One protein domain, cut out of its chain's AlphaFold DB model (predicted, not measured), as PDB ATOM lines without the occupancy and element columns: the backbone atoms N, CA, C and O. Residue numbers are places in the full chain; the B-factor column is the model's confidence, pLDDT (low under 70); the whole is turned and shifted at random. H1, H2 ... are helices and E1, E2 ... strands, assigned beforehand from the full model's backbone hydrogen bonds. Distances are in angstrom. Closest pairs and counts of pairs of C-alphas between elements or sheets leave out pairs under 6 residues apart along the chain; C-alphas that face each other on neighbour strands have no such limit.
ATOM      1  N   HIS A 153     216.924 168.060 184.637       96.62
ATOM      2  CA  HIS A 153     217.034 167.094 183.537       96.62
ATOM      3  C   HIS A 153     217.013 165.624 183.993       96.62
ATOM      4  O   HIS A 153     216.898 164.719 183.161       96.62
ATOM      5  N   GLY A 154     217.085 165.382 185.303       94.00
ATOM      6  CA  GLY A 154     217.190 164.050 185.890       94.00
ATOM      7  C   GLY A 154     218.589 163.438 185.728       94.00
ATOM      8  O   GLY A 154     219.474 164.060 185.138       94.00
ATOM      9  N   PRO A 155     218.814 162.217 186.254       93.00
ATOM     10  CA  PRO A 155     220.122 161.564 186.210       93.00
ATOM     11  C   PRO A 155     220.615 161.328 184.774       93.00
ATOM     12  O   PRO A 155     219.993 160.599 184.001       93.00
ATOM     13  N   ALA A 156     221.774 161.884 184.433       94.56
ATOM     14  CA  ALA A 156     222.321 161.924 183.081       94.56
ATOM     15  C   ALA A 156     223.334 160.802 182.789       94.56
ATOM     16  O   ALA A 156     223.865 160.726 181.682       94.56
ATOM     17  N   ALA A 157     223.612 159.896 183.735       93.50
ATOM     18  CA  ALA A 157     224.614 158.838 183.553       93.50
ATOM     19  C   ALA A 157     224.359 157.968 182.301       93.50
ATOM     20  O   ALA A 157     225.286 157.689 181.535       93.50
ATOM     21  N   ALA A 158     223.099 157.589 182.053       94.06
ATOM     22  CA  ALA A 158     222.711 156.834 180.860       94.06
ATOM     23  C   ALA A 158     222.883 157.660 179.575       94.06
ATOM     24  O   ALA A 158     223.399 157.148 178.579       94.06
ATOM     25  N   HIS A 159     222.522 158.943 179.617       94.94
ATOM     26  CA  HIS A 159     222.712 159.890 178.520       94.94
ATOM     27  C   HIS A 159     224.188 160.066 178.158       94.94
ATOM     28  O   HIS A 159     224.580 159.872 177.006       94.94
ATOM     29  N   VAL A 160     225.041 160.324 179.149       95.19
ATOM     30  CA  VAL A 160     226.490 160.444 178.957       95.19
ATOM     31  C   VAL A 160     227.064 159.146 178.389       95.19
ATOM     32  O   VAL A 160     227.805 159.181 177.408       95.19
ATOM     33  N   ALA A 161     226.703 157.984 178.943       95.00
ATOM     34  CA  ALA A 161     227.165 156.692 178.433       95.00
ATOM     35  C   ALA A 161     226.718 156.441 176.982       95.00
ATOM     36  O   ALA A 161     227.504 155.950 176.166       95.00
ATOM     37  N   HIS A 162     225.482 156.813 176.635       91.62
ATOM     38  CA  HIS A 162     224.960 156.705 175.277       91.62
ATOM     39  C   HIS A 162     225.762 157.577 174.303       91.62
ATOM     40  O   HIS A 162     226.237 157.083 173.277       91.62
ATOM     41  N   HIS A 163     225.968 158.847 174.652       92.75
ATOM     42  CA  HIS A 163     226.603 159.844 173.792       92.75
ATOM     43  C   HIS A 163     228.123 159.879 173.872       92.75
ATOM     44  O   HIS A 163     228.738 160.613 173.108       92.75
ATOM     45  N   ARG A 164     228.779 159.058 174.699       94.69
ATOM     46  CA  ARG A 164     230.241 158.858 174.616       94.69
ATOM     47  C   ARG A 164     230.669 158.337 173.239       94.69
ATOM     48  O   ARG A 164     231.744 158.700 172.765       94.69
ATOM     49  N   ASN A 165     229.812 157.574 172.556       93.56
ATOM     50  CA  ASN A 165     230.056 157.089 171.198       93.56
ATOM     51  C   ASN A 165     229.784 158.193 170.140       93.56
ATOM     52  O   ASN A 165     228.636 158.624 170.000       93.56
ATOM     53  N   PRO A 166     230.786 158.620 169.340       93.06
ATOM     54  CA  PRO A 166     230.615 159.660 168.321       93.06
ATOM     55  C   PRO A 166     229.563 159.345 167.249       93.06
ATOM     56  O   PRO A 166     228.855 160.251 166.814       93.06
ATOM     57  N   ALA A 167     229.425 158.077 166.847       93.69
ATOM     58  CA  ALA A 167     228.431 157.668 165.858       93.69
ATOM     59  C   ALA A 167     227.008 157.847 166.400       93.69
ATOM     60  O   ALA A 167     226.141 158.344 165.687       93.69
ATOM     61  N   ARG A 168     226.776 157.528 167.684       90.38
ATOM     62  CA  ARG A 168     225.481 157.778 168.341       90.38
ATOM     63  C   ARG A 168     225.167 159.270 168.408       90.38
ATOM     64  O   ARG A 168     224.064 159.653 168.040       90.38
ATOM     65  N   ARG A 169     226.151 160.118 168.741       90.50
ATOM     66  CA  ARG A 169     225.975 161.583 168.704       90.50
ATOM     67  C   ARG A 169     225.583 162.083 167.316       90.50
ATOM     68  O   ARG A 169     224.686 162.912 167.198       90.50
ATOM     69  N   LEU A 170     226.249 161.591 166.267       89.88
ATOM     70  CA  LEU A 170     225.935 161.971 164.890       89.88
ATOM     71  C   LEU A 170     224.524 161.514 164.497       89.88
ATOM     72  O   LEU A 170     223.756 162.315 163.976       89.88
ATOM     73  N   ILE A 171     224.160 160.268 164.811       89.19
ATOM     74  CA  ILE A 171     222.816 159.734 164.559       89.19
ATOM     75  C   ILE A 171     221.755 160.576 165.278       89.19
ATOM     76  O   ILE A 171     220.764 160.945 164.657       89.19
ATOM     77  N   SER A 172     221.960 160.921 166.550       86.62
ATOM     78  CA  SER A 172     221.018 161.751 167.306       86.62
ATOM     79  C   SER A 172     220.903 163.178 166.768       86.62
ATOM     80  O   SER A 172     219.827 163.746 166.853       86.62
ATOM     81  N   ARG A 173     221.963 163.751 166.179       85.31
ATOM     82  CA  ARG A 173     221.893 165.065 165.504       85.31
ATOM     83  C   ARG A 173     221.136 165.018 164.178       85.31
ATOM     84  O   ARG A 173     220.525 166.008 163.800       85.31
ATOM     85  N   LEU A 174     221.215 163.895 163.465       87.81
ATOM     86  CA  LEU A 174     220.529 163.695 162.184       87.81
ATOM     87  C   LEU A 174     219.066 163.259 162.358       87.81
ATOM     88  O   LEU A 174     218.291 163.328 161.409       87.81
ATOM     89  N   ARG A 175     218.687 162.789 163.550       82.81
ATOM     90  CA  ARG A 175     217.311 162.421 163.892       82.81
ATOM     91  C   ARG A 175     216.600 163.598 164.544       82.81
ATOM     92  O   ARG A 175     217.020 164.066 165.594       82.81
ATOM     93  N   ASP A 176     215.456 163.986 163.994       77.19
ATOM     94  CA  ASP A 176     214.542 164.922 164.653       77.19
ATOM     95  C   ASP A 176     213.642 164.184 165.664       77.19
ATOM     96  O   ASP A 176     212.430 164.071 165.507       77.19
ATOM     97  N   ALA A 177     214.263 163.572 166.677       81.94
ATOM     98  CA  ALA A 177     213.572 162.810 167.717       81.94
ATOM     99  C   ALA A 177     214.067 163.211 169.118       81.94
ATOM    100  O   ALA A 177     215.224 163.613 169.266       81.94
ATOM    101  N   PRO A 178     213.220 163.135 170.164       84.25
ATOM    102  CA  PRO A 178     213.666 163.311 171.543       84.25
ATOM    103  C   PRO A 178     214.746 162.305 171.923       84.25
ATOM    104  O   PRO A 178     214.681 161.141 171.534       84.25
ATOM    105  N   ASP A 179     215.718 162.760 172.710       88.00
ATOM    106  CA  ASP A 179     216.650 161.864 173.374       88.00
ATOM    107  C   ASP A 179     215.912 161.155 174.523       88.00
ATOM    108  O   ASP A 179     215.510 161.826 175.472       88.00
ATOM    109  N   PRO A 180     215.708 159.828 174.467       87.75
ATOM    110  CA  PRO A 180     214.977 159.111 175.509       87.75
ATOM    111  C   PRO A 180     215.807 158.907 176.785       87.75
ATOM    112  O   PRO A 180     215.304 158.360 177.761       87.75
ATOM    113  N   THR A 181     217.092 159.275 176.774       92.31
ATOM    114  CA  THR A 181     218.019 159.025 177.885       92.31
ATOM    115  C   THR A 181     218.107 160.175 178.883       92.31
ATOM    116  O   THR A 181     218.762 160.018 179.912       92.31
ATOM    117  N   ILE A 182     217.468 161.315 178.595       95.12
ATOM    118  CA  ILE A 182     217.454 162.487 179.469       95.12
ATOM    119  C   ILE A 182     216.175 163.299 179.287       95.12
ATOM    120  O   ILE A 182     215.631 163.393 178.186       95.12
ATOM    121  N   VAL A 183     215.695 163.921 180.361       96.38
ATOM    122  CA  VAL A 183     214.510 164.775 180.284       96.38
ATOM    123  C   VAL A 183     214.891 166.114 179.684       96.38
ATOM    124  O   VAL A 183     215.921 166.692 180.012       96.38
ATOM    125  N   ASN A 184     214.046 166.640 178.805       94.88
ATOM    126  CA  ASN A 184     214.119 168.028 178.376       94.88
ATOM    127  C   ASN A 184     212.816 168.722 178.786       94.88
ATOM    128  O   ASN A 184     211.794 168.466 178.142       94.88
ATOM    129  N   PRO A 185     212.837 169.610 179.800       95.62
ATOM    130  CA  PRO A 185     211.638 170.294 180.284       95.62
ATOM    131  C   PRO A 185     210.820 170.985 179.182       95.62
ATOM    132  O   PRO A 185     209.597 170.962 179.218       95.62
ATOM    133  N   ARG A 186     211.466 171.512 178.129       92.69
ATOM    134  CA  ARG A 186     210.777 172.168 176.997       92.69
ATOM    135  C   ARG A 186     209.946 171.218 176.131       92.69
ATOM    136  O   ARG A 186     209.159 171.695 175.319       92.69
ATOM    137  N   ARG A 187     210.176 169.907 176.229       92.75
ATOM    138  CA  ARG A 187     209.445 168.874 175.478       92.75
ATOM    139  C   ARG A 187     208.326 168.226 176.297       92.75
ATOM    140  O   ARG A 187     207.598 167.407 175.745       92.75
ATOM    141  N   LEU A 188     208.203 168.568 177.580       95.75
ATOM    142  CA  LEU A 188     207.096 168.138 178.427       95.75
ATOM    143  C   LEU A 188     205.865 169.014 178.174       95.75
ATOM    144  O   LEU A 188     205.974 170.127 177.655       95.75
ATOM    145  N   ASP A 189     204.687 168.520 178.546       96.81
ATOM    146  CA  ASP A 189     203.506 169.371 178.625       96.81
ATOM    147  C   ASP A 189     203.636 170.384 179.780       96.81
ATOM    148  O   ASP A 189     204.459 170.232 180.688       96.81
ATOM    149  N   HIS A 190     202.802 171.428 179.751       97.50
ATOM    150  CA  HIS A 190     202.896 172.539 180.698       97.50
ATOM    151  C   HIS A 190     202.735 172.147 182.172       97.50
ATOM    152  O   HIS A 190     203.306 172.826 183.026       97.50
ATOM    153  N   VAL A 191     202.017 171.061 182.478       97.62
ATOM    154  CA  VAL A 191     201.848 170.578 183.853       97.62
ATOM    155  C   VAL A 191     203.167 169.978 184.320       97.62
ATOM    156  O   VAL A 191     203.775 170.489 185.262       97.62
ATOM    157  N   ARG A 192     203.671 168.963 183.606       97.69
ATOM    158  CA  ARG A 192     204.924 168.275 183.960       97.69
ATOM    159  C   ARG A 192     206.130 169.207 183.919       97.69
ATOM    160  O   ARG A 192     206.971 169.158 184.812       97.69
ATOM    161  N   SER A 193     206.200 170.114 182.940       97.69
ATOM    162  CA  SER A 193     207.268 171.120 182.888       97.69
ATOM    163  C   SER A 193     207.242 172.054 184.098       97.69
ATOM    164  O   SER A 193     208.309 172.413 184.589       97.69
ATOM    165  N   SER A 194     206.066 172.482 184.561       97.81
ATOM    166  CA  SER A 194     205.968 173.414 185.692       97.81
ATOM    167  C   SER A 194     206.230 172.712 187.025       97.81
ATOM    168  O   SER A 194     206.860 173.284 187.910       97.81
ATOM    169  N   GLN A 195     205.828 171.445 187.145       97.69
ATOM    170  CA  GLN A 195     206.067 170.608 188.324       97.69
ATOM    171  C   GLN A 195     207.558 170.387 188.627       97.69
ATOM    172  O   GLN A 195     207.921 170.285 189.797       97.69
ATOM    173  N   ILE A 196     208.437 170.415 187.616       97.06
ATOM    174  CA  ILE A 196     209.897 170.417 187.828       97.06
ATOM    175  C   ILE A 196     210.320 171.621 188.679       97.06
ATOM    176  O   ILE A 196     211.072 171.462 189.636       97.06
ATOM    177  N   CYS A 197     209.801 172.815 188.378       96.56
ATOM    178  CA  CYS A 197     210.051 174.020 189.172       96.56
ATOM    179  C   CYS A 197     209.311 173.969 190.517       96.56
ATOM    180  O   CYS A 197     209.865 174.375 191.537       96.56
ATOM    181  N   GLY A 198     208.086 173.429 190.533       95.81
ATOM    182  CA  GLY A 198     207.280 173.219 191.740       95.81
ATOM    183  C   GLY A 198     207.940 172.307 192.780       95.81
ATOM    184  O   GLY A 198     207.649 172.420 193.970       95.81
ATOM    185  N   ARG A 199     208.908 171.472 192.376       93.31
ATOM    186  CA  ARG A 199     209.769 170.729 193.306       93.31
ATOM    187  C   ARG A 199     210.556 171.645 194.246       93.31
ATOM    188  O   ARG A 199     210.894 171.208 195.336       93.31
ATOM    189  N   CYS A 200     210.820 172.901 193.896       93.25
ATOM    190  CA  CYS A 200     211.490 173.851 194.793       93.25
ATOM    191  C   CYS A 200     210.603 175.064 195.097       93.25
ATOM    192  O   CYS A 200     210.403 175.399 196.259       93.25
ATOM    193  N   HIS A 201     209.985 175.650 194.071       94.94
ATOM    194  CA  HIS A 201     209.206 176.887 194.151       94.94
ATOM    195  C   HIS A 201     207.753 176.670 194.602       94.94
ATOM    196  O   HIS A 201     206.832 177.293 194.073       94.94
ATOM    197  N   ALA A 202     207.524 175.775 195.564       94.00
ATOM    198  CA  ALA A 202     206.203 175.492 196.122       94.00
ATOM    199  C   ALA A 202     206.285 175.068 197.588       94.00
ATOM    200  O   ALA A 202     207.249 174.428 198.015       94.00
ATOM    201  N   LEU A 203     205.229 175.377 198.343       91.50
ATOM    202  CA  LEU A 203     205.021 174.772 199.645       91.50
ATOM    203  C   LEU A 203     204.396 173.412 199.389       91.50
ATOM    204  O   LEU A 203     203.351 173.306 198.744       91.50
ATOM    205  N   LYS A 204     205.063 172.374 199.874       91.69
ATOM    206  CA  LYS A 204     204.664 171.000 199.623       91.69
ATOM    207  C   LYS A 204     205.007 170.120 200.808       91.69
ATOM    208  O   LYS A 204     205.993 170.360 201.502       91.69
ATOM    209  N   MET A 205     204.205 169.086 200.991       89.62
ATOM    210  CA  MET A 205     204.368 168.102 202.051       89.62
ATOM    211  C   MET A 205     204.615 166.737 201.413       89.62
ATOM    212  O   MET A 205     203.819 166.325 200.569       89.62
ATOM    213  N   PRO A 206     205.693 166.019 201.766       89.56
ATOM    214  CA  PRO A 206     205.889 164.667 201.258       89.56
ATOM    215  C   PRO A 206     204.777 163.749 201.761       89.56
ATOM    216  O   PRO A 206     204.424 163.798 202.940       89.56
ATOM    217  N   HIS A 207     204.281 162.859 200.901       89.75
ATOM    218  CA  HIS A 207     203.281 161.862 201.315       89.75
ATOM    219  C   HIS A 207     203.835 160.867 202.346       89.75
ATOM    220  O   HIS A 207     203.082 160.316 203.141       89.75
ATOM    221  N   GLN A 208     205.153 160.636 202.342       85.19
ATOM    222  CA  GLN A 208     205.854 159.713 203.243       85.19
ATOM    223  C   GLN A 208     207.035 160.426 203.925       85.19
ATOM    224  O   GLN A 208     208.190 160.270 203.523       85.19
ATOM    225  N   LYS A 209     206.751 161.239 204.953       80.31
ATOM    226  CA  LYS A 209     207.747 162.088 205.636       80.31
ATOM    227  C   LYS A 209     208.889 161.282 206.263       80.31
ATOM    228  O   LYS A 209     210.054 161.632 206.092       80.31
ATOM    229  N   GLU A 210     208.573 160.185 206.944       76.81
ATOM    230  CA  GLU A 210     209.553 159.324 207.616       76.81
ATOM    231  C   GLU A 210     210.491 158.655 206.607       76.81
ATOM    232  O   GLU A 210     211.680 158.477 206.873       76.81
ATOM    233  N   LYS A 211     209.958 158.317 205.427       80.00
ATOM    234  CA  LYS A 211     210.720 157.721 204.332       80.00
ATOM    235  C   LYS A 211     211.662 158.735 203.693       80.00
ATOM    236  O   LYS A 211     212.811 158.398 203.445       80.00
ATOM    237  N   LEU A 212     211.218 159.980 203.502       80.44
ATOM    238  CA  LEU A 212     212.035 161.035 202.895       80.44
ATOM    239  C   LEU A 212     213.316 161.335 203.694       80.44
ATOM    240  O   LEU A 212     214.337 161.664 203.105       80.44
ATOM    241  N   LEU A 213     213.287 161.199 205.025       75.75
ATOM    242  CA  LEU A 213     214.484 161.383 205.857       75.75
ATOM    243  C   LEU A 213     215.473 160.211 205.754       75.75
ATOM    244  O   LEU A 213     216.673 160.394 205.959       75.75
ATOM    245  N   ARG A 214     214.983 159.001 205.467       74.44
ATOM    246  CA  ARG A 214     215.780 157.761 205.416       74.44
ATOM    247  C   ARG A 214     216.283 157.439 204.012       74.44
ATOM    248  O   ARG A 214     217.326 156.808 203.858       74.44
ATOM    249  N   GLU A 215     215.525 157.840 203.003       75.00
ATOM    250  CA  GLU A 215     215.750 157.519 201.602       75.00
ATOM    251  C   GLU A 215     216.030 158.776 200.774       75.00
ATOM    252  O   GLU A 215     215.913 159.909 201.235       75.00
ATOM    253  N   ARG A 216     216.428 158.571 199.517       80.50
ATOM    254  CA  ARG A 216     216.601 159.668 198.561       80.50
ATOM    255  C   ARG A 216     215.248 160.281 198.224       80.50
ATOM    256  O   ARG A 216     214.237 159.580 198.212       80.50
ATOM    257  N   ASP A 217     215.259 161.566 197.882       83.94
ATOM    258  CA  ASP A 217     214.083 162.229 197.318       83.94
ATOM    259  C   ASP A 217     213.546 161.421 196.118       83.94
ATOM    260  O   ASP A 217     214.315 161.117 195.194       83.94
ATOM    261  N   PRO A 218     212.265 161.011 196.162       86.38
ATOM    262  CA  PRO A 218     211.709 160.093 195.183       86.38
ATOM    263  C   PRO A 218     211.327 160.779 193.867       86.38
ATOM    264  O   PRO A 218     211.204 160.083 192.858       86.38
ATOM    265  N   PHE A 219     211.177 162.108 193.845       91.75
ATOM    266  CA  PHE A 219     210.780 162.832 192.645       91.75
ATOM    267  C   PHE A 219     211.923 162.895 191.633       91.75
ATOM    268  O   PHE A 219     213.044 163.330 191.933       91.75
ATOM    269  N   ARG A 220     211.613 162.536 190.388       92.75
ATOM    270  CA  ARG A 220     212.482 162.766 189.236       92.75
ATOM    271  C   ARG A 220     211.824 163.743 188.267       92.75
ATOM    272  O   ARG A 220     210.612 163.694 188.077       92.75
ATOM    273  N   PRO A 221     212.603 164.616 187.602       95.00
ATOM    274  CA  PRO A 221     212.056 165.441 186.537       95.00
ATOM    275  C   PRO A 221     211.310 164.591 185.505       95.00
ATOM    276  O   PRO A 221     211.823 163.562 185.078       95.00
ATOM    277  N   GLY A 222     210.106 165.020 185.126       92.19
ATOM    278  CA  GLY A 222     209.199 164.259 184.261       92.19
ATOM    279  C   GLY A 222     208.134 163.441 185.004       92.19
ATOM    280  O   GLY A 222     207.117 163.122 184.388       92.19
ATOM    281  N   ASP A 223     208.317 163.163 186.297       95.75
ATOM    282  CA  ASP A 223     207.286 162.546 187.140       95.75
ATOM    283  C   ASP A 223     206.117 163.514 187.394       95.75
ATOM    284  O   ASP A 223     206.235 164.731 187.204       95.75
ATOM    285  N   ASP A 224     204.985 162.983 187.868       96.69
ATOM    286  CA  ASP A 224     203.985 163.815 188.535       96.69
ATOM    287  C   ASP A 224     204.504 164.218 189.918       96.69
ATOM    288  O   ASP A 224     204.860 163.364 190.731       96.69
ATOM    289  N   LEU A 225     204.536 165.518 190.212       95.69
ATOM    290  CA  LEU A 225     204.923 165.984 191.546       95.69
ATOM    291  C   LEU A 225     203.945 165.485 192.622       95.69
ATOM    292  O   LEU A 225     204.386 165.145 193.719       95.69
ATOM    293  N   GLU A 226     202.652 165.400 192.294       94.88
ATOM    294  CA  GLU A 226     201.591 164.993 193.227       94.88
ATOM    295  C   GLU A 226     201.632 163.499 193.579       94.88
ATOM    296  O   GLU A 226     201.036 163.099 194.576       94.88
ATOM    297  N   ASP A 227     202.387 162.671 192.847       95.31
ATOM    298  CA  ASP A 227     202.615 161.267 193.224       95.31
ATOM    299  C   ASP A 227     203.535 161.145 194.453       95.31
ATOM    300  O   ASP A 227     203.506 160.147 195.178       95.31
ATOM    301  N   HIS A 228     204.345 162.175 194.716       92.81
ATOM    302  CA  HIS A 228     205.380 162.175 195.756       92.81
ATOM    303  C   HIS A 228     205.117 163.206 196.858       92.81
ATOM    304  O   HIS A 228     205.436 162.970 198.031       92.81
ATOM    305  N   TYR A 229     204.521 164.341 196.491       93.56
ATOM    306  CA  TYR A 229     204.302 165.487 197.360       93.56
ATOM    307  C   TYR A 229     202.906 166.069 197.181       93.56
ATOM    308  O   TYR A 229     202.522 166.399 196.072       93.56
ATOM    309  N   ARG A 230     202.210 166.338 198.283       93.56
ATOM    310  CA  ARG A 230     201.012 167.179 198.286       93.56
ATOM    311  C   ARG A 230     201.406 168.647 198.177       93.56
ATOM    312  O   ARG A 230     202.102 169.154 199.061       93.56
ATOM    313  N   VAL A 231     200.925 169.351 197.160       94.31
ATOM    314  CA  VAL A 231     201.084 170.810 197.067       94.31
ATOM    315  C   VAL A 231     200.102 171.504 198.018       94.31
ATOM    316  O   VAL A 231     198.908 171.214 198.024       94.31
ATOM    317  N   VAL A 232     200.591 172.436 198.841       93.62
ATOM    318  CA  VAL A 232     199.776 173.129 199.854       93.62
ATOM    319  C   VAL A 232     199.204 174.421 199.267       93.62
ATOM    320  O   VAL A 232     199.828 175.484 199.313       93.62
TER     321      VAL A 232
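What this domain is: This is residues 153 to 232 of the 534 residues of the protein "Paired_CXXCH_1 domain-containing protein" of Planctomycetaceae bacterium (UniProt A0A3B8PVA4). The model is a loose, elongated chain laid out as two open loops, one following the other along the long axis. In the first, H1 and H2 make a corner at one far end and the unnamed residues 175 to 189 lead back toward the second; there H3, a tiny two-stranded sheet of E1 and E2, and H4 lie along a wide turn of chain, and residues 215 to 228 lead back from H4 to E2. The printed part has 80 residues with four named helices and two named strands, in the order H1, H2, H3, E1, H4, E2, and the sheet, E1 next to E2, is antiparallel. The class is mostly helix, with helices holding 31 and strands 6 of the 37 residues in named elements, under half of those printed. The radius of gyration of the C-alphas is 15.8 A, and the C-alphas span 45 by 29 by 16 A along their three main axes.

How they stand to each other: From the first printed residue, the first element is H1, residues 157 to 163, and a tight link of 2 residues joins it to H2, residues 166 to 174. H1 and H2 are close but not clearly touching, with 2 pairs of C-alphas within 8 A; the closest C-alphas are those of His 163 and Arg 169, 5.4 A apart. Their lines stand about perpendicular, at 82 degrees. A long link of 15 residues follows to H3, residues 190 to 198, and H2 and H3 are apart. H1 and H3 are apart too. A tight link of 5 residues joins H3 to E1, residues 204 to 206. E1 is the antiparallel neighbour of E2, residues 229 to 231, with 157 degrees between their N-to-C directions. The C-alphas of Pro 206 and Tyr 229, which face each other, are 4.3 A apart; N 205 and O 230, at 2.9 A, and N 230 and O 205, at 2.8 A, are within hydrogen-bond range. H4, residues 209 to 214, comes after E1 by a tight link of 2 residues; their closest C-alphas, those of Pro 206 and Leu 212, are 7.3 A apart. H4 touches no helix, and H3 and H4 are apart. Every O i to N i+4 pair is within hydrogen-bond range in H1 and H2; the count is 4 of 5 in H3 and 1 of 2 in H4.

Where its parts are: H1 begins at C-alpha 157, at (224.614, 158.838, 183.553), and runs 10.0 A from first to last C-alpha. H2, residues 166 to 174, runs 12.5 A and ends at C-alpha 174, at (220.529, 163.695, 162.184). H3, residues 190 to 198, runs 11.9 A. E1, residues 204 to 206, is a short strand, and H4, residues 209 to 214, runs 9.1 A. E2, residues 229 to 231, is as short as E1 in residues and ends at C-alpha 231, at (201.084, 170.810, 197.067).

The domain as a whole: The two C-alphas farthest apart in the domain, those of Ala 167 and Val 232, are 47.1 A apart. Residues 164 to 170, of which 166 to 170 belong to H2, stand free. The long links are H2 to H3, with 15 residues, and H4 to E2, with 14 residues. The printed part runs from 153 to 232 with no cut. The mean pLDDT of the printed part is 91.0, and no printed residue is under 70; the mean for H4 is 78.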